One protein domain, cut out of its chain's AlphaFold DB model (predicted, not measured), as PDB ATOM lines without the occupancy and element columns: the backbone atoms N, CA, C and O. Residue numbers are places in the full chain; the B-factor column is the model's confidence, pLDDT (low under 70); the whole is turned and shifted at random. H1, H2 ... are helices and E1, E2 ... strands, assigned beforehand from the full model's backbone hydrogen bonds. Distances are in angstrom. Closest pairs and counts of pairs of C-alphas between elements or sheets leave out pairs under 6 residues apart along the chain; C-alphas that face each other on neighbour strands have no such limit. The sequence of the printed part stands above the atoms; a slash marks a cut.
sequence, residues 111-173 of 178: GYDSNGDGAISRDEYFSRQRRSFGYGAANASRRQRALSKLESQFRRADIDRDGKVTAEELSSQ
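This is residues 111 to 173 of the 178 residues of the protein "EF-hand domain-containing protein" of Rhodospirillaceae bacterium (UniProt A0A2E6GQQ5). A small head of two short strands, E1 and E2, stands at one end, and two helices, H1 and the longer H2, reach away from it as an open V that is narrow at the head and closed at its far side by the loop of residues 133 to 139. The short helix H3 sits at the head, beyond E2 and about perpendicular to H2, whose length runs along much of the long axis. The printed part has 63 residues with three named helices and two named strands, in the order E1, H1, H2, E2, H3; the sheet, E1 - E2, is antiparallel and the class is mostly helix. The whole is only just compact, close to loose, with a radius of gyration of the C-alphas of 12.7 A, and elongated, spanning 38 by 21 by 16 A.

After residues 111 to 118 comes strand E1, residues 119 to 121, the antiparallel neighbour of E2, residues 164 to 166, at 162 degrees between their directions. N 120 and O 165 are 2.8 A apart and N 165 and O 120 are 3.0 A apart, both within hydrogen-bond range. H1, residues 122 to 132, follows E1 by a tight link. H1 and H2, residues 140 to 157, are close but not clearly touching, the closest C-alphas being those of Arg 122 and Phe 154, 7.4 A apart. They run opposite ways at a steep tilt of 44 degrees. The closest C-alphas of H2 and E2 are those of Ala 157 and Val 165, 6.3 A apart; E1 and H2 are apart. H3, residues 167 to 172, follows E2 by a tight link. H2 and H3 are close but not clearly touching, with the C-alphas of Ala 157 and Leu 170 closest at 6.5 A, and stand about perpendicular at 82 degrees. H1 and H3 are apart. In H1, H2 and H3 every O i to N i+4 pair is within hydrogen-bond range.

E1, Ala 119 to Ser 121, begins at C-alpha (162.861, 244.888, 215.565). H1, Arg 122 to Ser 132, measures 15.6 A from first to last C-alpha. H2, Ala 140 to Ala 157, measures 25.9 A and begins at C-alpha (133.830, 238.194, 211.843). E2 runs from Lys 164 to Thr 166, and H3, Ala 167 to Ser 172, ends at C-alpha (165.888, 246.663, 201.694).

The two C-alphas farthest apart are those of Ala 138 and Glu 168, at 37.8 A. The printed part has no cut. The links H1 to H2 and H2 to E2 are short, and no link is long. The mean pLDDT of the printed part is 81.0; residues 131 to 138, of which 131 and 132 belong to H1, are under 70.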
ATOM      1  N   GLY A 111     157.210 253.437 216.260       81.69
ATOM      2  CA  GLY A 111     156.091 253.312 217.188       81.69
ATOM      3  C   GLY A 111     155.533 251.887 217.331       81.69
ATOM      4  O   GLY A 111     154.697 251.665 218.209       81.69
ATOM      5  N   TYR A 112     155.877 250.965 216.425       82.69
ATOM      6  CA  TYR A 112     155.448 249.566 216.498       82.69
ATOM      7  C   TYR A 112     156.309 248.763 217.474       82.69
ATOM      8  O   TYR A 112     155.761 247.909 218.165       82.69
ATOM      9  N   ASP A 113     157.593 249.091 217.571       86.81
ATOM     10  CA  ASP A 113     158.538 248.513 218.521       86.81
ATOM     11  C   ASP A 113     158.200 248.999 219.944       86.81
ATOM     12  O   ASP A 113     158.332 250.177 220.282       86.81
ATOM     13  N   SER A 114     157.650 248.098 220.761       83.69
ATOM     14  CA  SER A 114     157.195 248.425 222.116       83.69
ATOM     15  C   SER A 114     158.249 248.104 223.169       83.69
ATOM     16  O   SER A 114     158.212 248.689 224.255       83.69
ATOM     17  N   ASN A 115     159.146 247.159 222.885       81.88
ATOM     18  CA  ASN A 115     160.212 246.741 223.790       81.88
ATOM     19  C   ASN A 115     161.538 247.494 223.550       81.88
ATOM     20  O   ASN A 115     162.419 247.422 224.411       81.88
ATOM     21  N   GLY A 116     161.638 248.254 222.459       82.25
ATOM     22  CA  GLY A 116     162.805 249.031 222.060       82.25
ATOM     23  C   GLY A 116     163.959 248.162 221.568       82.25
ATOM     24  O   GLY A 116     165.109 248.577 221.721       82.25
ATOM     25  N   ASP A 117     163.683 246.949 221.076       82.06
ATOM     26  CA  ASP A 117     164.718 246.005 220.642       82.06
ATOM     27  C   ASP A 117     165.204 246.245 219.203       82.06
ATOM     28  O   ASP A 117     166.096 245.538 218.741       82.06
ATOM     29  N   GLY A 118     164.675 247.261 218.509       83.56
ATOM     30  CA  GLY A 118     165.065 247.606 217.140       83.56
ATOM     31  C   GLY A 118     164.486 246.671 216.078       83.56
ATOM     32  O   GLY A 118     164.806 246.819 214.897       83.56
ATOM     33  N   ALA A 119     163.609 245.745 216.464       87.25
ATOM     34  CA  ALA A 119     162.861 244.888 215.565       87.25
ATOM     35  C   ALA A 119     161.362 244.954 215.888       87.25
ATOM     36  O   ALA A 119     160.933 245.248 216.995       87.25
ATOM     37  N   ILE A 120     160.522 244.679 214.894       88.88
ATOM     38  CA  ILE A 120     159.072 244.621 215.093       88.88
ATOM     39  C   ILE A 120     158.664 243.161 215.114       88.88
ATOM     40  O   ILE A 120     158.639 242.492 214.080       88.88
ATOM     41  N   SER A 121     158.306 242.658 216.292       90.38
ATOM     42  CA  SER A 121     157.751 241.313 216.396       90.38
ATOM     43  C   SER A 121     156.326 241.248 215.843       90.38
ATOM     44  O   SER A 121     155.569 242.229 215.831       90.38
ATOM     45  N   ARG A 122     155.913 240.044 215.432       87.62
ATOM     46  CA  ARG A 122     154.530 239.786 215.016       87.62
ATOM     47  C   ARG A 122     153.532 240.261 216.077       87.62
ATOM     48  O   ARG A 122     152.584 240.979 215.767       87.62
ATOM     49  N   ASP A 123     153.743 239.919 217.341       86.94
ATOM     50  CA  ASP A 123     152.796 240.274 218.398       86.94
ATOM     51  C   ASP A 123     152.667 241.787 218.595       86.94
ATOM     52  O   ASP A 123     151.553 242.281 218.796       86.94
ATOM     53  N   GLU A 124     153.756 242.539 218.462       88.56
ATOM     54  CA  GLU A 124     153.744 244.002 218.525       88.56
ATOM     55  C   GLU A 124     152.979 244.617 217.351       88.56
ATOM     56  O   GLU A 124     152.072 245.437 217.555       88.56
ATOM     57  N   TYR A 125     153.254 244.146 216.132       87.06
ATOM     58  CA  TYR A 125     152.562 244.593 214.928       87.06
ATOM     59  C   TYR A 125     151.044 244.367 215.028       87.06
ATOM     60  O   TYR A 125     150.238 245.289 214.852       87.06
ATOM     61  N   PHE A 126     150.626 243.153 215.398       83.94
ATOM     62  CA  PHE A 126     149.211 242.805 215.515       83.94
ATOM     63  C   PHE A 126     148.528 243.496 216.697       83.94
ATOM     64  O   PHE A 126     147.368 243.902 216.577       83.94
ATOM     65  N   SER A 127     149.206 243.647 217.835       82.75
ATOM     66  CA  SER A 127     148.637 244.299 219.020       82.75
ATOM     67  C   SER A 127     148.334 245.769 218.765       82.75
ATOM     68  O   SER A 127     147.268 246.254 219.155       82.75
ATOM     69  N   ARG A 128     149.222 246.471 218.056       80.06
ATOM     70  CA  ARG A 128     149.006 247.871 217.690       80.06
ATOM     71  C   ARG A 128     147.875 248.012 216.679       80.06
ATOM     72  O   ARG A 128     146.979 248.838 216.862       80.06
ATOM     73  N   GLN A 129     147.828 247.122 215.693       76.31
ATOM     74  CA  GLN A 129     146.781 247.171 214.685       76.31
ATOM     75  C   GLN A 129     145.402 246.805 215.238       76.31
ATOM     76  O   GLN A 129     144.408 247.413 214.850       76.31
ATOM     77  N   ARG A 130     145.315 245.882 216.205       70.94
ATOM     78  CA  ARG A 130     144.064 245.569 216.923       70.94
ATOM     79  C   ARG A 130     143.468 246.789 217.625       70.94
ATOM     80  O   ARG A 130     142.248 246.879 217.703       70.94
ATOM     81  N   ARG A 131     144.291 247.736 218.092       67.19
ATOM     82  CA  ARG A 131     143.805 249.013 218.649       67.19
ATOM     83  C   ARG A 131     143.232 249.929 217.564       67.19
ATOM     84  O   ARG A 131     142.263 250.632 217.823       67.19
ATOM     85  N   SER A 132     143.788 249.883 216.349       64.12
ATOM     86  CA  SER A 132     143.275 250.628 215.190       64.12
ATOM     87  C   SER A 132     142.013 249.998 214.589       64.12
ATOM     88  O   SER A 132     141.132 250.711 214.110       64.12
ATOM     89  N   PHE A 133     141.880 248.669 214.643       63.50
ATOM     90  CA  PHE A 133     140.638 247.945 214.365       63.50
ATOM     91  C   PHE A 133     139.696 248.072 215.567       63.50
ATOM     92  O   PHE A 133     139.416 247.097 216.261       63.50
ATOM     93  N   GLY A 134     139.222 249.294 215.823       53.47
ATOM     94  CA  GLY A 134     138.250 249.577 216.874       53.47
ATOM     95  C   GLY A 134     137.019 248.664 216.794       53.47
ATOM     96  O   GLY A 134     136.757 248.021 215.776       53.47
ATOM     97  N   TYR A 135     136.249 248.647 217.881       51.25
ATOM     98  CA  TYR A 135     135.021 247.882 218.171       51.25
ATOM     99  C   TYR A 135     133.916 247.825 217.071       51.25
ATOM    100  O   TYR A 135     132.829 247.323 217.328       51.25
ATOM    101  N   GLY A 136     134.151 248.298 215.843       52.22
ATOM    102  CA  GLY A 136     133.229 248.313 214.703       52.22
ATOM    103  C   GLY A 136     133.362 247.154 213.704       52.22
ATOM    104  O   GLY A 136     132.638 247.125 212.708       52.22
ATOM    105  N   ALA A 137     134.234 246.164 213.928       55.84
ATOM    106  CA  ALA A 137     134.221 244.926 213.139       55.84
ATOM    107  C   ALA A 137     133.043 244.028 213.567       55.84
ATOM    108  O   ALA A 137     133.247 242.941 214.104       55.84
ATOM    109  N   ALA A 138     131.812 244.489 213.327       58.34
ATOM    110  CA  ALA A 138     130.572 243.763 213.609       58.34
ATOM    111  C   ALA A 138     130.454 242.441 212.821       58.34
ATOM    112  O   ALA A 138     129.614 241.604 213.126       58.34
ATOM    113  N   ASN A 139     131.316 242.232 211.818       73.06
ATOM    114  CA  ASN A 139     131.369 241.025 211.000       73.06
ATOM    115  C   ASN A 139     132.713 240.302 211.161       73.06
ATOM    116  O   ASN A 139     133.759 240.816 210.748       73.06
ATOM    117  N   ALA A 140     132.669 239.074 211.685       76.62
ATOM    118  CA  ALA A 140     133.830 238.194 211.843       76.62
ATOM    119  C   ALA A 140     134.596 237.984 210.521       76.62
ATOM    120  O   ALA A 140     135.826 237.983 210.500       76.62
ATOM    121  N   SER A 141     133.879 237.919 209.397       79.06
ATOM    122  CA  SER A 141     134.454 237.785 208.053       79.06
ATOM    123  C   SER A 141     135.331 238.974 207.641       79.06
ATOM    124  O   SER A 141     136.391 238.790 207.044       79.06
ATOM    125  N   ARG A 142     134.941 240.207 207.990       78.31
ATOM    126  CA  ARG A 142     135.745 241.411 207.712       78.31
ATOM    127  C   ARG A 142     136.995 241.455 208.580       78.31
ATOM    128  O   ARG A 142     138.061 241.803 208.079       78.31
ATOM    129  N   ARG A 143     136.878 241.048 209.849       79.38
ATOM    130  CA  ARG A 143     138.025 240.914 210.758       79.38
ATOM    131  C   ARG A 143     139.028 239.899 210.224       79.38
ATOM    132  O   ARG A 143     140.213 240.201 210.179       79.38
ATOM    133  N   GLN A 144     138.555 238.746 209.756       82.75
ATOM    134  CA  GLN A 144     139.431 237.725 209.189       82.75
ATOM    135  C   GLN A 144     140.198 238.251 207.973       82.75
ATOM    136  O   GLN A 144     141.415 238.123 207.921       82.75
ATOM    137  N   ARG A 145     139.515 238.919 207.033       83.69
ATOM    138  CA  ARG A 145     140.170 239.530 205.861       83.69
ATOM    139  C   ARG A 145     141.208 240.581 206.255       83.69
ATOM    140  O   ARG A 145     142.275 240.634 205.650       83.69
ATOM    141  N   ALA A 146     140.907 241.396 207.265       82.94
ATOM    142  CA  ALA A 146     141.849 242.373 207.795       82.94
ATOM    143  C   ALA A 146     143.096 241.695 208.380       82.94
ATOM    144  O   ALA A 146     144.205 242.054 208.003       82.94
ATOM    145  N   LEU A 147     142.921 240.668 209.217       83.38
ATOM    146  CA  LEU A 147     144.031 239.904 209.790       83.38
ATOM    147  C   LEU A 147     144.871 239.212 208.710       83.38
ATOM    148  O   LEU A 147     146.092 239.290 208.762       83.38
ATOM    149  N   SER A 148     144.243 238.599 207.701       86.94
ATOM    150  CA  SER A 148     144.962 237.993 206.573       86.94
ATOM    151  C   SER A 148     145.767 239.023 205.781       86.94
ATOM    152  O   SER A 148     146.876 238.723 205.343       86.94
ATOM    153  N   LYS A 149     145.241 240.245 205.619       86.25
ATOM    154  CA  LYS A 149     145.968 241.337 204.963       86.25
ATOM    155  C   LYS A 149     147.209 241.741 205.765       86.25
ATOM    156  O   LYS A 149     148.286 241.794 205.181       86.25
ATOM    157  N   LEU A 150     147.076 241.957 207.075       86.12
ATOM    158  CA  LEU A 150     148.218 242.278 207.946       86.12
ATOM    159  C   LEU A 150     149.270 241.181 207.926       86.12
ATOM    160  O   LEU A 150     150.451 241.451 207.774       86.12
ATOM    161  N   GLU A 151     148.825 239.934 208.018       88.06
ATOM    162  CA  GLU A 151     149.701 238.774 207.979       88.06
ATOM    163  C   GLU A 151     150.490 238.714 206.666       88.06
ATOM    164  O   GLU A 151     151.692 238.471 206.674       88.06
ATOM    165  N   SER A 152     149.841 238.982 205.528       88.25
ATOM    166  CA  SER A 152     150.536 239.041 204.239       88.25
ATOM    167  C   SER A 152     151.487 240.234 204.106       88.25
ATOM    168  O   SER A 152     152.449 240.151 203.351       88.25
ATOM    169  N   GLN A 153     151.217 241.344 204.800       86.94
ATOM    170  CA  GLN A 153     152.110 242.504 204.833       86.94
ATOM    171  C   GLN A 153     153.343 242.205 205.683       86.94
ATOM    172  O   GLN A 153     154.455 242.423 205.217       86.94
ATOM    173  N   PHE A 154     153.140 241.623 206.864       88.31
ATOM    174  CA  PHE A 154     154.211 241.202 207.759       88.31
ATOM    175  C   PHE A 154     155.134 240.186 207.078       88.31
ATOM    176  O   PHE A 154     156.323 240.431 206.954       88.31
ATOM    177  N   ARG A 155     154.572 239.123 206.485       89.06
ATOM    178  CA  ARG A 155     155.342 238.104 205.744       89.06
ATOM    179  C   ARG A 155     156.077 238.606 204.502       89.06
ATOM    180  O   ARG A 155     156.876 237.870 203.939       89.06
ATOM    181  N   ARG A 156     155.728 239.787 203.989       87.56
ATOM    182  CA  ARG A 156     156.482 240.418 202.898       87.56
ATOM    183  C   ARG A 156     157.680 241.189 203.430       87.56
ATOM    184  O   ARG A 156     158.699 241.210 202.753       87.56
ATOM    185  N   ALA A 157     157.516 241.808 204.595       85.81
ATOM    186  CA  ALA A 157     158.547 242.579 205.271       85.81
ATOM    187  C   ALA A 157     159.631 241.684 205.886       85.81
ATOM    188  O   ALA A 157     160.796 242.035 205.811       85.81
ATOM    189  N   ASP A 158     159.214 240.548 206.445       89.25
ATOM    190  CA  ASP A 158     160.048 239.499 207.038       89.25
ATOM    191  C   ASP A 158     160.670 238.642 205.915       89.25
ATOM    192  O   ASP A 158     160.014 237.763 205.334       89.25
ATOM    193  N   ILE A 159     161.896 238.991 205.508       87.00
ATOM    194  CA  ILE A 159     162.587 238.398 204.353       87.00
ATOM    195  C   ILE A 159     163.188 237.054 204.745       87.00
ATOM    196  O   ILE A 159     163.100 236.089 203.973       87.00
ATOM    197  N   ASP A 160     163.803 237.000 205.923       87.75
ATOM    198  CA  ASP A 160     164.481 235.813 206.434       87.75
ATOM    199  C   ASP A 160     163.534 234.814 207.126       87.75
ATOM    200  O   ASP A 160     163.880 233.636 207.266       87.75
ATOM    201  N   ARG A 161     162.287 235.224 207.396       87.94
ATOM    202  CA  ARG A 161     161.212 234.433 208.018       87.94
ATOM    203  C   ARG A 161     161.504 234.067 209.464       87.94
ATOM    204  O   ARG A 161     161.076 232.999 209.921       87.94
ATOM    205  N   ASP A 162     162.204 234.937 210.179       88.56
ATOM    206  CA  ASP A 162     162.486 234.774 211.602       88.56
ATOM    207  C   ASP A 162     161.291 235.172 212.501       88.56
ATOM    208  O   ASP A 162     161.267 234.867 213.700       88.56
ATOM    209  N   GLY A 163     160.244 235.772 211.918       87.50
ATOM    210  CA  GLY A 163     159.041 236.210 212.626       87.50
ATOM    211  C   GLY A 163     159.161 237.591 213.277       87.50
ATOM    212  O   GLY A 163     158.282 237.979 214.066       87.50
ATOM    213  N   LYS A 164     160.217 238.332 212.950       90.00
ATOM    214  CA  LYS A 164     160.479 239.726 213.290       90.00
ATOM    215  C   LYS A 164     160.731 240.501 211.991       90.00
ATOM    216  O   LYS A 164     160.759 239.949 210.903       90.00
ATOM    217  N   VAL A 165     160.763 241.823 212.096       88.38
ATOM    218  CA  VAL A 165     161.123 242.698 210.977       88.38
ATOM    219  C   VAL A 165     162.133 243.708 211.484       88.38
ATOM    220  O   VAL A 165     161.811 244.514 212.362       88.38
ATOM    221  N   THR A 166     163.339 243.659 210.937       88.94
ATOM    222  CA  THR A 166     164.468 244.517 211.326       88.94
ATOM    223  C   THR A 166     164.553 245.790 210.477       88.94
ATOM    224  O   THR A 166     163.885 245.936 209.444       88.94
ATOM    225  N   ALA A 167     165.362 246.764 210.904       83.81
ATOM    226  CA  ALA A 167     165.557 248.010 210.159       83.81
ATOM    227  C   ALA A 167     166.199 247.769 208.782       83.81
ATOM    228  O   ALA A 167     165.860 248.440 207.803       83.81
ATOM    229  N   GLU A 168     167.092 246.788 208.695       83.88
ATOM    230  CA  GLU A 168     167.779 246.368 207.482       83.88
ATOM    231  C   GLU A 168     166.794 245.818 206.451       83.88
ATOM    232  O   GLU A 168     166.829 246.221 205.283       83.88
ATOM    233  N   GLU A 169     165.860 244.972 206.876       86.44
ATOM    234  CA  GLU A 169     164.822 244.417 206.004       86.44
ATOM    235  C   GLU A 169     163.859 245.495 205.500       86.44
ATOM    236  O   GLU A 169     163.522 245.534 204.313       86.44
ATOM    237  N   LEU A 170     163.487 246.441 206.368       83.62
ATOM    238  CA  LEU A 170     162.678 247.605 205.997       83.62
ATOM    239  C   LEU A 170     163.385 248.501 204.980       83.62
ATOM    240  O   LEU A 170     162.754 248.990 204.041       83.62
ATOM    241  N   SER A 171     164.688 248.720 205.159       80.56
ATOM    242  CA  SER A 171     165.495 249.521 204.234       80.56
ATOM    243  C   SER A 171     165.681 248.830 202.881       80.56
ATOM    244  O   SER A 171     165.684 249.489 201.842       80.56
ATOM    245  N   SER A 172     165.753 247.497 202.889       81.19
ATOM    246  CA  SER A 172     165.888 246.663 201.694       81.19
ATOM    247  C   SER A 172     164.593 246.589 200.881       81.19
ATOM    248  O   SER A 172     164.636 246.324 199.679       81.19
ATOM    249  N   GLN A 173     163.439 246.868 201.500       71.94
ATOM    250  CA  GLN A 173     162.142 246.939 200.823       71.94
ATOM    251  C   GLN A 173     161.479 248.325 200.927       71.94
ATOM    252  O   GLN A 173     160.492 248.507 201.657       71.94
TER     253      GLN A 173